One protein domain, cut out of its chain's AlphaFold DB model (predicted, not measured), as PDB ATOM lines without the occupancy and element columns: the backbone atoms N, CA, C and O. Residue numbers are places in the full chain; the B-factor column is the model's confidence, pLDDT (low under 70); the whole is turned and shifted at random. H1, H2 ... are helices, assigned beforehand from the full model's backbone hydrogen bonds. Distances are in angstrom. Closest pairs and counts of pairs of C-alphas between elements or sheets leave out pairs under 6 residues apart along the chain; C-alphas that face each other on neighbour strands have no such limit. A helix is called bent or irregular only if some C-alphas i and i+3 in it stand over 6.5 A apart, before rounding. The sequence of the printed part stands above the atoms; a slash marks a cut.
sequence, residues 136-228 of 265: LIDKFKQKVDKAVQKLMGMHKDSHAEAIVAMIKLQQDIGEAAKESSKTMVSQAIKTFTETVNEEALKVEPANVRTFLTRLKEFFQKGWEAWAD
ATOM      1  N   LEU A 136     214.512 209.935 212.593       76.31
ATOM      2  CA  LEU A 136     213.875 209.724 213.894       76.31
ATOM      3  C   LEU A 136     212.446 209.189 213.747       76.31
ATOM      4  O   LEU A 136     212.075 208.242 214.440       76.31
ATOM      5  N   ILE A 137     211.668 209.759 212.827       79.50
ATOM      6  CA  ILE A 137     210.293 209.339 212.545       79.50
ATOM      7  C   ILE A 137     210.272 207.912 211.984       79.50
ATOM      8  O   ILE A 137     209.460 207.106 212.429       79.50
ATOM      9  N   ASP A 138     211.191 207.550 211.087       80.81
ATOM     10  CA  ASP A 138     211.289 206.199 210.524       80.81
ATOM     11  C   ASP A 138     211.655 205.163 211.599       80.81
ATOM     12  O   ASP A 138     211.053 204.087 211.661       80.81
ATOM     13  N   LYS A 139     212.591 205.484 212.505       80.12
ATOM     14  CA  LYS A 139     212.899 204.626 213.666       80.12
ATOM     15  C   LYS A 139     211.686 204.462 214.575       80.12
ATOM     16  O   LYS A 139     211.407 203.353 215.035       80.12
ATOM     17  N   PHE A 140     210.964 205.548 214.830       80.06
ATOM     18  CA  PHE A 140     209.758 205.511 215.644       80.06
ATOM     19  C   PHE A 140     208.666 204.653 214.993       80.06
ATOM     20  O   PHE A 140     208.128 203.755 215.640       80.06
ATOM     21  N   LYS A 141     208.428 204.831 213.692       83.94
ATOM     22  CA  LYS A 141     207.516 204.008 212.895       83.94
ATOM     23  C   LYS A 141     207.844 202.520 213.014       83.94
ATOM     24  O   LYS A 141     206.959 201.733 213.320       83.94
ATOM     25  N   GLN A 142     209.115 202.132 212.888       83.69
ATOM     26  CA  GLN A 142     209.529 200.732 213.061       83.69
ATOM     27  C   GLN A 142     209.224 200.184 214.464       83.69
ATOM     28  O   GLN A 142     208.897 199.003 214.608       83.69
ATOM     29  N   LYS A 143     209.354 201.007 215.514       80.62
ATOM     30  CA  LYS A 143     208.986 200.605 216.880       80.62
ATOM     31  C   LYS A 143     207.466 200.417 217.003       80.62
ATOM     32  O   LYS A 143     207.047 199.407 217.568       80.62
ATOM     33  N   VAL A 144     206.666 201.321 216.424       82.19
ATOM     34  CA  VAL A 144     205.196 201.195 216.353       82.19
ATOM     35  C   VAL A 144     204.799 199.922 215.600       82.19
ATOM     36  O   VAL A 144     204.050 199.116 216.147       82.19
ATOM     37  N   ASP A 145     205.366 199.676 214.416       83.38
ATOM     38  CA  ASP A 145     205.101 198.483 213.597       83.38
ATOM     39  C   ASP A 145     205.357 197.187 214.387       83.38
ATOM     40  O   ASP A 145     204.518 196.284 214.423       83.38
ATOM     41  N   LYS A 146     206.499 197.103 215.086       81.88
ATOM     42  CA  LYS A 146     206.842 195.952 215.940       81.88
ATOM     43  C   LYS A 146     205.870 195.779 217.106       81.88
ATOM     44  O   LYS A 146     205.586 194.644 217.494       81.88
ATOM     45  N   ALA A 147     205.399 196.873 217.700       77.81
ATOM     46  CA  ALA A 147     204.439 196.821 218.795       77.81
ATOM     47  C   ALA A 147     203.060 196.339 218.310       77.81
ATOM     48  O   ALA A 147     202.480 195.459 218.945       77.81
ATOM     49  N   VAL A 148     202.593 196.819 217.149       82.19
ATOM     50  CA  VAL A 148     201.353 196.341 216.508       82.19
ATOM     51  C   VAL A 148     201.439 194.845 216.207       82.19
ATOM     52  O   VAL A 148     200.554 194.090 216.598       82.19
ATOM     53  N   GLN A 149     202.530 194.385 215.583       83.50
ATOM     54  CA  GLN A 149     202.717 192.964 215.259       83.50
ATOM     55  C   GLN A 149     202.665 192.063 216.498       83.50
ATOM     56  O   GLN A 149     202.043 191.002 216.469       83.50
ATOM     57  N   LYS A 150     203.297 192.487 217.600       78.75
ATOM     58  CA  LYS A 150     203.260 191.743 218.866       78.75
ATOM     59  C   LYS A 150     201.847 191.654 219.430       78.75
ATOM     60  O   LYS A 150     201.440 190.566 219.818       78.75
ATOM     61  N   LEU A 151     201.115 192.766 219.444       75.81
ATOM     62  CA  LEU A 151     199.735 192.820 219.924       75.81
ATOM     63  C   LEU A 151     198.795 191.940 219.088       75.81
ATOM     64  O   LEU A 151     198.017 191.171 219.644       75.81
ATOM     65  N   MET A 152     198.913 191.984 217.758       77.94
ATOM     66  CA  MET A 152     198.113 191.140 216.862       77.94
ATOM     67  C   MET A 152     198.356 189.641 217.092       77.94
ATOM     68  O   MET A 152     197.420 188.852 217.009       77.94
ATOM     69  N   GLY A 153     199.588 189.245 217.426       77.94
ATOM     70  CA  GLY A 153     199.934 187.850 217.716       77.94
ATOM     71  C   GLY A 153     199.385 187.307 219.041       77.94
ATOM     72  O   GLY A 153     199.524 186.116 219.308       77.94
ATOM     73  N   MET A 154     198.778 188.147 219.887       71.25
ATOM     74  CA  MET A 154     198.316 187.743 221.219       71.25
ATOM     75  C   MET A 154     196.884 187.192 221.276       71.25
ATOM     76  O   MET A 154     196.514 186.694 222.335       71.25
ATOM     77  N   HIS A 155     196.110 187.241 220.182       58.28
ATOM     78  CA  HIS A 155     194.790 186.595 220.010       58.28
ATOM     79  C   HIS A 155     193.907 186.531 221.275       58.28
ATOM     80  O   HIS A 155     193.428 185.465 221.663       58.28
ATOM     81  N   LYS A 156     193.697 187.666 221.943       64.06
ATOM     82  CA  LYS A 156     192.776 187.767 223.079       64.06
ATOM     83  C   LYS A 156     191.815 188.924 222.837       64.06
ATOM     84  O   LYS A 156     192.250 190.066 222.695       64.06
ATOM     85  N   ASP A 157     190.519 188.619 222.840       63.41
ATOM     86  CA  ASP A 157     189.429 189.577 222.602       63.41
ATOM     87  C   ASP A 157     189.462 190.775 223.569       63.41
ATOM     88  O   ASP A 157     189.026 191.870 223.228       63.41
ATOM     89  N   SER A 158     190.074 190.604 224.747       62.78
ATOM     90  CA  SER A 158     190.264 191.649 225.758       62.78
ATOM     91  C   SER A 158     191.151 192.826 225.327       62.78
ATOM     92  O   SER A 158     191.222 193.804 226.063       62.78
ATOM     93  N   HIS A 159     191.832 192.752 224.176       67.50
ATOM     94  CA  HIS A 159     192.751 193.799 223.699       67.50
ATOM     95  C   HIS A 159     192.319 194.447 222.379       67.50
ATOM     96  O   HIS A 159     193.099 195.184 221.774       67.50
ATOM     97  N   ALA A 160     191.093 194.186 221.912       74.50
ATOM     98  CA  ALA A 160     190.616 194.680 220.620       74.50
ATOM     99  C   ALA A 160     190.739 196.211 220.488       74.50
ATOM    100  O   ALA A 160     191.231 196.704 219.474       74.50
ATOM    101  N   GLU A 161     190.385 196.967 221.532       75.94
ATOM    102  CA  GLU A 161     190.472 198.435 221.534       75.94
ATOM    103  C   GLU A 161     191.921 198.941 221.456       75.94
ATOM    104  O   GLU A 161     192.226 199.836 220.666       75.94
ATOM    105  N   ALA A 162     192.840 198.330 222.212       74.75
ATOM    106  CA  ALA A 162     194.259 198.680 222.186       74.75
ATOM    107  C   ALA A 162     194.900 198.359 220.826       74.75
ATOM    108  O   ALA A 162     195.691 199.151 220.312       74.75
ATOM    109  N   ILE A 163     194.524 197.233 220.210       78.94
ATOM    110  CA  ILE A 163     194.966 196.850 218.863       78.94
ATOM    111  C   ILE A 163     194.478 197.872 217.830       78.94
ATOM    112  O   ILE A 163     195.278 198.346 217.025       78.94
ATOM    113  N   VAL A 164     193.199 198.254 217.869       84.62
ATOM    114  CA  VAL A 164     192.627 199.245 216.941       84.62
ATOM    115  C   VAL A 164     193.315 200.602 217.089       84.62
ATOM    116  O   VAL A 164     193.731 201.189 216.087       84.62
ATOM    117  N   ALA A 165     193.506 201.081 218.321       83.81
ATOM    118  CA  ALA A 165     194.201 202.340 218.576       83.81
ATOM    119  C   ALA A 165     195.660 202.302 218.090       83.81
ATOM    120  O   ALA A 165     196.145 203.265 217.498       83.81
ATOM    121  N   MET A 166     196.353 201.176 218.274       84.31
ATOM    122  CA  MET A 166     197.729 200.990 217.807       84.31
ATOM    123  C   MET A 166     197.839 200.923 216.281       84.31
ATOM    124  O   MET A 166     198.769 201.496 215.718       84.31
ATOM    125  N   ILE A 167     196.885 200.284 215.598       87.06
ATOM    126  CA  ILE A 167     196.802 200.300 214.130       87.06
ATOM    127  C   ILE A 167     196.560 201.728 213.633       87.06
ATOM    128  O   ILE A 167     197.185 202.156 212.662       87.06
ATOM    129  N   LYS A 168     195.697 202.494 214.308       90.19
ATOM    130  CA  LYS A 168     195.462 203.894 213.946       90.19
ATOM    131  C   LYS A 168     196.718 204.747 214.138       90.19
ATOM    132  O   LYS A 168     197.105 205.461 213.216       90.19
ATOM    133  N   LEU A 169     197.415 204.586 215.266       88.12
ATOM    134  CA  LEU A 169     198.720 205.213 215.490       88.12
ATOM    135  C   LEU A 169     199.705 204.839 214.373       88.12
ATOM    136  O   LEU A 169     200.348 205.713 213.805       88.12
ATOM    137  N   GLN A 170     199.798 203.562 214.000       90.00
ATOM    138  CA  GLN A 170     200.665 203.103 212.913       90.00
ATOM    139  C   GLN A 170     200.378 203.818 211.582       90.00
ATOM    140  O   GLN A 170     201.312 204.230 210.889       90.00
ATOM    141  N   GLN A 171     199.101 203.983 211.230       90.81
ATOM    142  CA  GLN A 171     198.684 204.691 210.018       90.81
ATOM    143  C   GLN A 171     199.090 206.168 210.060       90.81
ATOM    144  O   GLN A 171     199.757 206.638 209.139       90.81
ATOM    145  N   ASP A 172     198.768 206.862 211.153       89.62
ATOM    146  CA  ASP A 172     199.030 208.297 211.307       89.62
ATOM    147  C   ASP A 172     200.543 208.594 211.327       89.62
ATOM    148  O   ASP A 172     201.014 209.559 210.724       89.62
ATOM    149  N   ILE A 173     201.348 207.714 211.935       87.69
ATOM    150  CA  ILE A 173     202.816 207.794 211.868       87.69
ATOM    151  C   ILE A 173     203.335 207.481 210.465       87.69
ATOM    152  O   ILE A 173     204.303 208.092 210.009       87.69
ATOM    153  N   GLY A 174     202.687 206.564 209.744       85.88
ATOM    154  CA  GLY A 174     202.974 206.301 208.340       85.88
ATOM    155  C   GLY A 174     202.774 207.530 207.448       85.88
ATOM    156  O   GLY A 174     203.569 207.739 206.531       85.88
ATOM    157  N   GLU A 175     201.758 208.348 207.725       88.50
ATOM    158  CA  GLU A 175     201.524 209.632 207.050       88.50
ATOM    159  C   GLU A 175     202.559 210.680 207.467       88.50
ATOM    160  O   GLU A 175     203.228 211.257 206.607       88.50
ATOM    161  N   ALA A 176     202.800 210.835 208.770       84.75
ATOM    162  CA  ALA A 176     203.804 211.758 209.293       84.75
ATOM    163  C   ALA A 176     205.222 211.481 208.753       84.75
ATOM    164  O   ALA A 176     205.988 212.415 208.515       84.75
ATOM    165  N   ALA A 177     205.571 210.211 208.511       82.75
ATOM    166  CA  ALA A 177     206.846 209.806 207.913       82.75
ATOM    167  C   ALA A 177     206.998 210.261 206.453       82.75
ATOM    168  O   ALA A 177     208.092 210.643 206.037       82.75
ATOM    169  N   LYS A 178     205.906 210.274 205.672       82.62
ATOM    170  CA  LYS A 178     205.929 210.785 204.289       82.62
ATOM    171  C   LYS A 178     206.246 212.278 204.266       82.62
ATOM    172  O   LYS A 178     207.000 212.727 203.407       82.62
ATOM    173  N   GLU A 179     205.718 213.017 205.235       81.56
ATOM    174  CA  GLU A 179     205.915 214.464 205.361       81.56
ATOM    175  C   GLU A 179     207.147 214.848 206.192       81.56
ATOM    176  O   GLU A 179     207.543 216.011 206.207       81.56
ATOM    177  N   SER A 180     207.786 213.881 206.859       79.25
ATOM    178  CA  SER A 180     208.864 214.121 207.832       79.25
ATOM    179  C   SER A 180     208.449 215.116 208.932       79.25
ATOM    180  O   SER A 180     209.233 215.969 209.342       79.25
ATOM    181  N   SER A 181     207.198 215.023 209.402       80.31
ATOM    182  CA  SER A 181     206.583 216.004 210.305       80.31
ATOM    183  C   SER A 181     206.531 215.523 211.756       80.31
ATOM    184  O   SER A 181     205.701 214.693 212.137       80.31
ATOM    185  N   LYS A 182     207.378 216.106 212.614       80.25
ATOM    186  CA  LYS A 182     207.355 215.845 214.063       80.25
ATOM    187  C   LYS A 182     206.056 216.285 214.738       80.25
ATOM    188  O   LYS A 182     205.631 215.662 215.713       80.25
ATOM    189  N   THR A 183     205.432 217.346 214.234       82.19
ATOM    190  CA  THR A 183     204.157 217.859 214.751       82.19
ATOM    191  C   THR A 183     203.043 216.846 214.532       82.19
ATOM    192  O   THR A 183     202.310 216.547 215.472       82.19
ATOM    193  N   MET A 184     202.970 216.244 213.339       83.06
ATOM    194  CA  MET A 184     201.998 215.184 213.053       83.06
ATOM    195  C   MET A 184     202.229 213.957 213.928       83.06
ATOM    196  O   MET A 184     201.272 213.425 214.481       83.06
ATOM    197  N   VAL A 185     203.488 213.546 214.129       82.62
ATOM    198  CA  VAL A 185     203.794 212.457 215.068       82.62
ATOM    199  C   VAL A 185     203.321 212.795 216.479       82.62
ATOM    200  O   VAL A 185     202.668 211.978 217.120       82.62
ATOM    201  N   SER A 186     203.591 214.010 216.955       81.12
ATOM    202  CA  SER A 186     203.167 214.438 218.290       81.12
ATOM    203  C   SER A 186     201.644 214.443 218.422       81.12
ATOM    204  O   SER A 186     201.112 214.002 219.435       81.12
ATOM    205  N   GLN A 187     200.925 214.875 217.388       85.50
ATOM    206  CA  GLN A 187     199.466 214.838 217.367       85.50
ATOM    207  C   GLN A 187     198.925 213.402 217.333       85.50
ATOM    208  O   GLN A 187     197.999 213.093 218.076       85.50
ATOM    209  N   ALA A 188     199.528 212.512 216.544       86.50
ATOM    210  CA  ALA A 188     199.151 211.101 216.481       86.50
ATOM    211  C   ALA A 188     199.337 210.401 217.835       86.50
ATOM    212  O   ALA A 188     198.437 209.708 218.308       86.50
ATOM    213  N   ILE A 189     200.471 210.641 218.506       83.56
ATOM    214  CA  ILE A 189     200.717 210.122 219.858       83.56
ATOM    215  C   ILE A 189     199.679 210.694 220.834       83.56
ATOM    216  O   ILE A 189     199.191 209.959 221.687       83.56
ATOM    217  N   LYS A 190     199.279 211.965 220.689       83.12
ATOM    218  CA  LYS A 190     198.317 212.621 221.591       83.12
ATOM    219  C   LYS A 190     196.954 211.955 221.478       83.12
ATOM    220  O   LYS A 190     196.426 211.472 222.477       83.12
ATOM    221  N   THR A 191     196.448 211.854 220.252       85.19
ATOM    222  CA  THR A 191     195.196 211.161 219.941       85.19
ATOM    223  C   THR A 191     195.225 209.730 220.470       85.19
ATOM    224  O   THR A 191     194.266 209.281 221.096       85.19
ATOM    225  N   PHE A 192     196.343 209.022 220.286       84.94
ATOM    226  CA  PHE A 192     196.512 207.672 220.814       84.94
ATOM    227  C   PHE A 192     196.407 207.634 222.345       84.94
ATOM    228  O   PHE A 192     195.649 206.832 222.888       84.94
ATOM    229  N   THR A 193     197.116 208.519 223.051       78.69
ATOM    230  CA  THR A 193     197.090 208.571 224.521       78.69
ATOM    231  C   THR A 193     195.734 208.978 225.095       78.69
ATOM    232  O   THR A 193     195.391 208.520 226.179       78.69
ATOM    233  N   GLU A 194     194.961 209.799 224.380       81.75
ATOM    234  CA  GLU A 194     193.593 210.177 224.764       81.75
ATOM    235  C   GLU A 194     192.593 209.040 224.504       81.75
ATOM    236  O   GLU A 194     191.627 208.885 225.246       81.75
ATOM    237  N   THR A 195     192.837 208.223 223.476       79.06
ATOM    238  CA  THR A 195     191.963 207.100 223.097       79.06
ATOM    239  C   THR A 195     192.157 205.883 224.004       79.06
ATOM    240  O   THR A 195     191.202 205.164 224.287       79.06
ATOM    241  N   VAL A 196     193.383 205.625 224.467       75.12
ATOM    242  CA  VAL A 196     193.700 204.417 225.238       75.12
ATOM    243  C   VAL A 196     193.649 204.681 226.745       75.12
ATOM    244  O   VAL A 196     194.557 205.282 227.322       75.12
ATOM    245  N   ASN A 197     192.607 204.168 227.405       67.88
ATOM    246  CA  ASN A 197     192.473 204.207 228.863       67.88
ATOM    247  C   ASN A 197     193.609 203.408 229.543       67.88
ATOM    248  O   ASN A 197     193.966 202.315 229.103       67.88
ATOM    249  N   GLU A 198     194.158 203.918 230.650       62.19
ATOM    250  CA  GLU A 198     195.167 203.228 231.471       62.19
ATOM    251  C   GLU A 198     194.762 201.820 231.887       62.19
ATOM    252  O   GLU A 198     195.617 200.941 232.005       62.19
ATOM    253  N   GLU A 199     193.467 201.586 232.068       61.41
ATOM    254  CA  GLU A 199     192.939 200.273 232.426       61.41
ATOM    255  C   GLU A 199     193.092 199.244 231.301       61.41
ATOM    256  O   GLU A 199     193.429 198.094 231.586       61.41
ATOM    257  N   ALA A 200     192.972 199.664 230.036       59.28
ATOM    258  CA  ALA A 200     193.191 198.802 228.872       59.28
ATOM    259  C   ALA A 200     194.655 198.327 228.767       59.28
ATOM    260  O   ALA A 200     194.940 197.307 228.147       59.28
ATOM    261  N   LEU A 201     195.590 199.032 229.420       57.47
ATOM    262  CA  LEU A 201     197.033 198.780 229.336       57.47
ATOM    263  C   LEU A 201     197.597 197.938 230.488       57.47
ATOM    264  O   LEU A 201     198.733 197.458 230.412       57.47
ATOM    265  N   LYS A 202     196.822 197.723 231.561       59.38
ATOM    266  CA  LYS A 202     197.260 196.955 232.745       59.38
ATOM    267  C   LYS A 202     197.496 195.468 232.448       59.38
ATOM    268  O   LYS A 202     198.184 194.803 233.226       59.38
ATOM    269  N   VAL A 203     196.976 194.953 231.333       56.06
ATOM    270  CA  VAL A 203     196.951 193.513 231.001       56.06
ATOM    271  C   VAL A 203     197.959 193.136 229.895       56.06
ATOM    272  O   VAL A 203     198.071 191.973 229.519       56.06
ATOM    273  N   GLU A 204     198.748 194.097 229.407       61.59
ATOM    274  CA  GLU A 204     199.702 193.884 228.310       61.59
ATOM    275  C   GLU A 204     201.026 193.241 228.768       61.59
ATOM    276  O   GLU A 204     201.433 193.441 229.926       61.59
ATOM    277  N   PRO A 205     201.758 192.529 227.880       61.41
ATOM    278  CA  PRO A 205     203.092 192.026 228.182       61.41
ATOM    279  C   PRO A 205     204.045 193.184 228.485       61.41
ATOM    280  O   PRO A 205     203.906 194.289 227.955       61.41
ATOM    281  N   ALA A 206     205.061 192.917 229.307       64.06
ATOM    282  CA  ALA A 206     205.969 193.942 229.827       64.06
ATOM    283  C   ALA A 206     206.600 194.831 228.736       64.06
ATOM    284  O   ALA A 206     206.756 196.036 228.927       64.06
ATOM    285  N   ASN A 207     206.914 194.269 227.567       60.12
ATOM    286  CA  ASN A 207     207.525 195.000 226.456       60.12
ATOM    287  C   ASN A 207     206.556 195.963 225.741       60.12
ATOM    288  O   ASN A 207     206.964 197.059 225.364       60.12
ATOM    289  N   VAL A 208     205.283 195.593 225.580       64.12
ATOM    290  CA  VAL A 208     204.241 196.470 225.021       64.12
ATOM    291  C   VAL A 208     203.913 197.571 226.022       64.12
ATOM    292  O   VAL A 208     203.900 198.743 225.661       64.12
ATOM    293  N   ARG A 209     203.773 197.221 227.305       69.81
ATOM    294  CA  ARG A 209     203.574 198.193 228.386       69.81
ATOM    295  C   ARG A 209     204.692 199.232 228.439       69.81
ATOM    296  O   ARG A 209     204.404 200.417 228.488       69.81
ATOM    297  N   THR A 210     205.951 198.802 228.361       69.31
ATOM    298  CA  THR A 210     207.112 199.710 228.369       69.31
ATOM    299  C   THR A 210     207.088 200.670 227.178       69.31
ATOM    300  O   THR A 210     207.297 201.870 227.346       69.31
ATOM    301  N   PHE A 211     206.774 200.169 225.980       70.44
ATOM    302  CA  PHE A 211     206.626 201.003 224.784       70.44
ATOM    303  C   PHE A 211     205.495 202.038 224.928       70.44
ATOM    304  O   PHE A 211     205.676 203.208 224.596       70.44
ATOM    305  N   LEU A 212     204.351 201.634 225.479       71.31
ATOM    306  CA  LEU A 212     203.202 202.512 225.716       71.31
ATOM    307  C   LEU A 212     203.463 203.557 226.804       71.31
ATOM    308  O   LEU A 212     203.074 204.714 226.657       71.31
ATOM    309  N   THR A 213     204.155 203.181 227.877       72.69
ATOM    310  CA  THR A 213     204.609 204.132 228.899       72.69
ATOM    311  C   THR A 213     205.510 205.191 228.270       72.69
ATOM    312  O   THR A 213     205.335 206.376 228.525       72.69
ATOM    313  N   ARG A 214     206.404 204.801 227.357       69.56
ATOM    314  CA  ARG A 214     207.269 205.745 226.636       69.56
ATOM    315  C   ARG A 214     206.526 206.646 225.659       69.56
ATOM    316  O   ARG A 214     206.878 207.816 225.544       69.56
ATOM    317  N   LEU A 215     205.468 206.149 225.016       70.88
ATOM    318  CA  LEU A 215     204.547 206.997 224.249       70.88
ATOM    319  C   LEU A 215     203.934 208.097 225.120       70.88
ATOM    320  O   LEU A 215     203.814 209.228 224.664       70.88
ATOM    321  N   LYS A 216     203.604 207.799 226.381       68.25
ATOM    322  CA  LYS A 216     203.123 208.809 227.334       68.25
ATOM    323  C   LYS A 216     204.234 209.752 227.804       68.25
ATOM    324  O   LYS A 216     204.017 210.960 227.875       68.25
ATOM    325  N   GLU A 217     205.432 209.234 228.078       68.44
ATOM    326  CA  GLU A 217     206.588 210.047 228.494       68.44
ATOM    327  C   GLU A 217     207.110 210.984 227.392       68.44
ATOM    328  O   GLU A 217     207.702 212.022 227.700       68.44
ATOM    329  N   PHE A 218     206.851 210.671 226.119       64.94
ATOM    330  CA  PHE A 218     207.198 211.518 224.975       64.94
ATOM    331  C   PHE A 218     206.705 212.962 225.129       64.94
ATOM    332  O   PHE A 218     207.427 213.895 224.787       64.94
ATOM    333  N   PHE A 219     205.515 213.179 225.695       54.69
ATOM    334  CA  PHE A 219     204.988 214.533 225.895       54.69
ATOM    335  C   PHE A 219     205.729 215.340 226.955       54.69
ATOM    336  O   PHE A 219     205.701 216.566 226.916       54.69
ATOM    337  N   GLN A 220     206.388 214.667 227.895       59.41
ATOM    338  CA  GLN A 220     207.105 215.319 228.989       59.41
ATOM    339  C   GLN A 220     208.577 215.559 228.649       59.41
ATOM    340  O   GLN A 220     209.162 216.535 229.108       59.41
ATOM    341  N   LYS A 221     209.177 214.668 227.852       64.69
ATOM    342  CA  LYS A 221     210.625 214.631 227.583       64.69
ATOM    343  C   LYS A 221     210.989 214.854 226.106       64.69
ATOM    344  O   LYS A 221     212.165 214.909 225.762       64.69
ATOM    345  N   GLY A 222     210.000 214.978 225.222       64.06
ATOM    346  CA  GLY A 222     210.198 215.181 223.788       64.06
ATOM    347  C   GLY A 222     210.830 213.981 223.071       64.06
ATOM    348  O   GLY A 222     210.846 212.852 223.560       64.06
ATOM    349  N   TRP A 223     211.374 214.234 221.878       62.50
ATOM    350  CA  TRP A 223     212.002 213.220 221.016       62.50
ATOM    351  C   TRP A 223     213.220 212.528 221.634       62.50
ATOM    352  O   TRP A 223     213.584 211.436 221.201       62.50
ATOM    353  N   GLU A 224     213.829 213.130 222.652       58.75
ATOM    354  CA  GLU A 224     214.981 212.570 223.360       58.75
ATOM    355  C   GLU A 224     214.607 211.336 224.193       58.75
ATOM    356  O   GLU A 224     215.424 210.429 224.335       58.75
ATOM    357  N   ALA A 225     213.348 211.217 224.634       58.97
ATOM    358  CA  ALA A 225     212.854 210.024 225.329       58.97
ATOM    359  C   ALA A 225     212.735 208.770 224.444       58.97
ATOM    360  O   ALA A 225     212.479 207.684 224.960       58.97
ATOM    361  N   TRP A 226     212.925 208.901 223.125       61.44
ATOM    362  CA  TRP A 226     212.916 207.775 222.183       61.44
ATOM    363  C   TRP A 226     214.292 207.203 221.865       61.44
ATOM    364  O   TRP A 226     214.363 206.158 221.199       61.44
ATOM    365  N   ALA A 227     215.364 207.864 222.314       58.28
ATOM    366  CA  ALA A 227     216.686 207.263 222.295       58.28
ATOM    367  C   ALA A 227     216.641 205.978 223.131       58.28
ATOM    368  O   ALA A 227     216.078 205.967 224.225       58.28
ATOM    369  N   ASP A 228     217.178 204.882 222.590       57.69
ATOM    370  CA  ASP A 228     217.264 203.639 223.353       57.69
ATOM    371  C   ASP A 228     218.062 203.927 224.629       57.69
ATOM    372  O   ASP A 228     219.166 204.478 224.580       57.69
TER     373      ASP A 228
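This is residues 136 to 228 of the 265 residues of the protein "Ras family" of Legionella steigerwaltii (UniProt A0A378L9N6). H1, H2 and H3 fold back on one another, H2 between the others; H5 packs over H1 and H3, away from H2, and short H4 sits at one end by H2. The printed part has 93 residues, 79 of them in five named helices, H1 to H5 in order along the chain, with no named strand; its class is all helix. The whole is compact, radius of gyration of the C-alphas 12.4 A, spanning 34 by 24 by 23 A.

H1, residues 136 to 152, and H2, residues 157 to 179, form a hairpin at a shallow tilt of 21 degrees; closest C-alphas, Ile 137 and Ala 177, 5.8 A. H2 and H3, residues 182 to 195, form another at 14 degrees; closest C-alphas, Ala 176 and Met 184, 5.4 A. H4, residues 198 to 201, touches H2 at its residues 159 to 162 alone; closest C-alphas, Ala 162 and Ala 200, 6.8 A. H5, residues 206 to 226, touches H1; closest C-alphas, Ala 147 and Val 208, 6.2 A. With residues 215 to 219 alone H5 touches H3 at a steep tilt of 45 degrees; closest C-alphas, Ile 189 and Leu 215, 6.6 A. Every O i to N i+4 pair is within hydrogen-bond range in H1 and H3, 16 of 19 in H2, 11 of 17 in H5; H4 is too short for one.

H1 starts at C-alpha 136 (213.875, 209.724, 213.894) and H5 ends at C-alpha 226 (212.916, 207.775, 222.183). H1 is 24.5 A long, H2 34.5 A, H3 19.9 A and H5 17.3 A. H2 and H5 are irregular: C-alphas 158 and 161 are 8.0 A apart, 220 and 223 9.6 A.

The printed part has no cut, and its links are tight. Its mean pLDDT is 74.7, with residues 155 to 159, 197 to 210, 214 and 216 to 228 under 70.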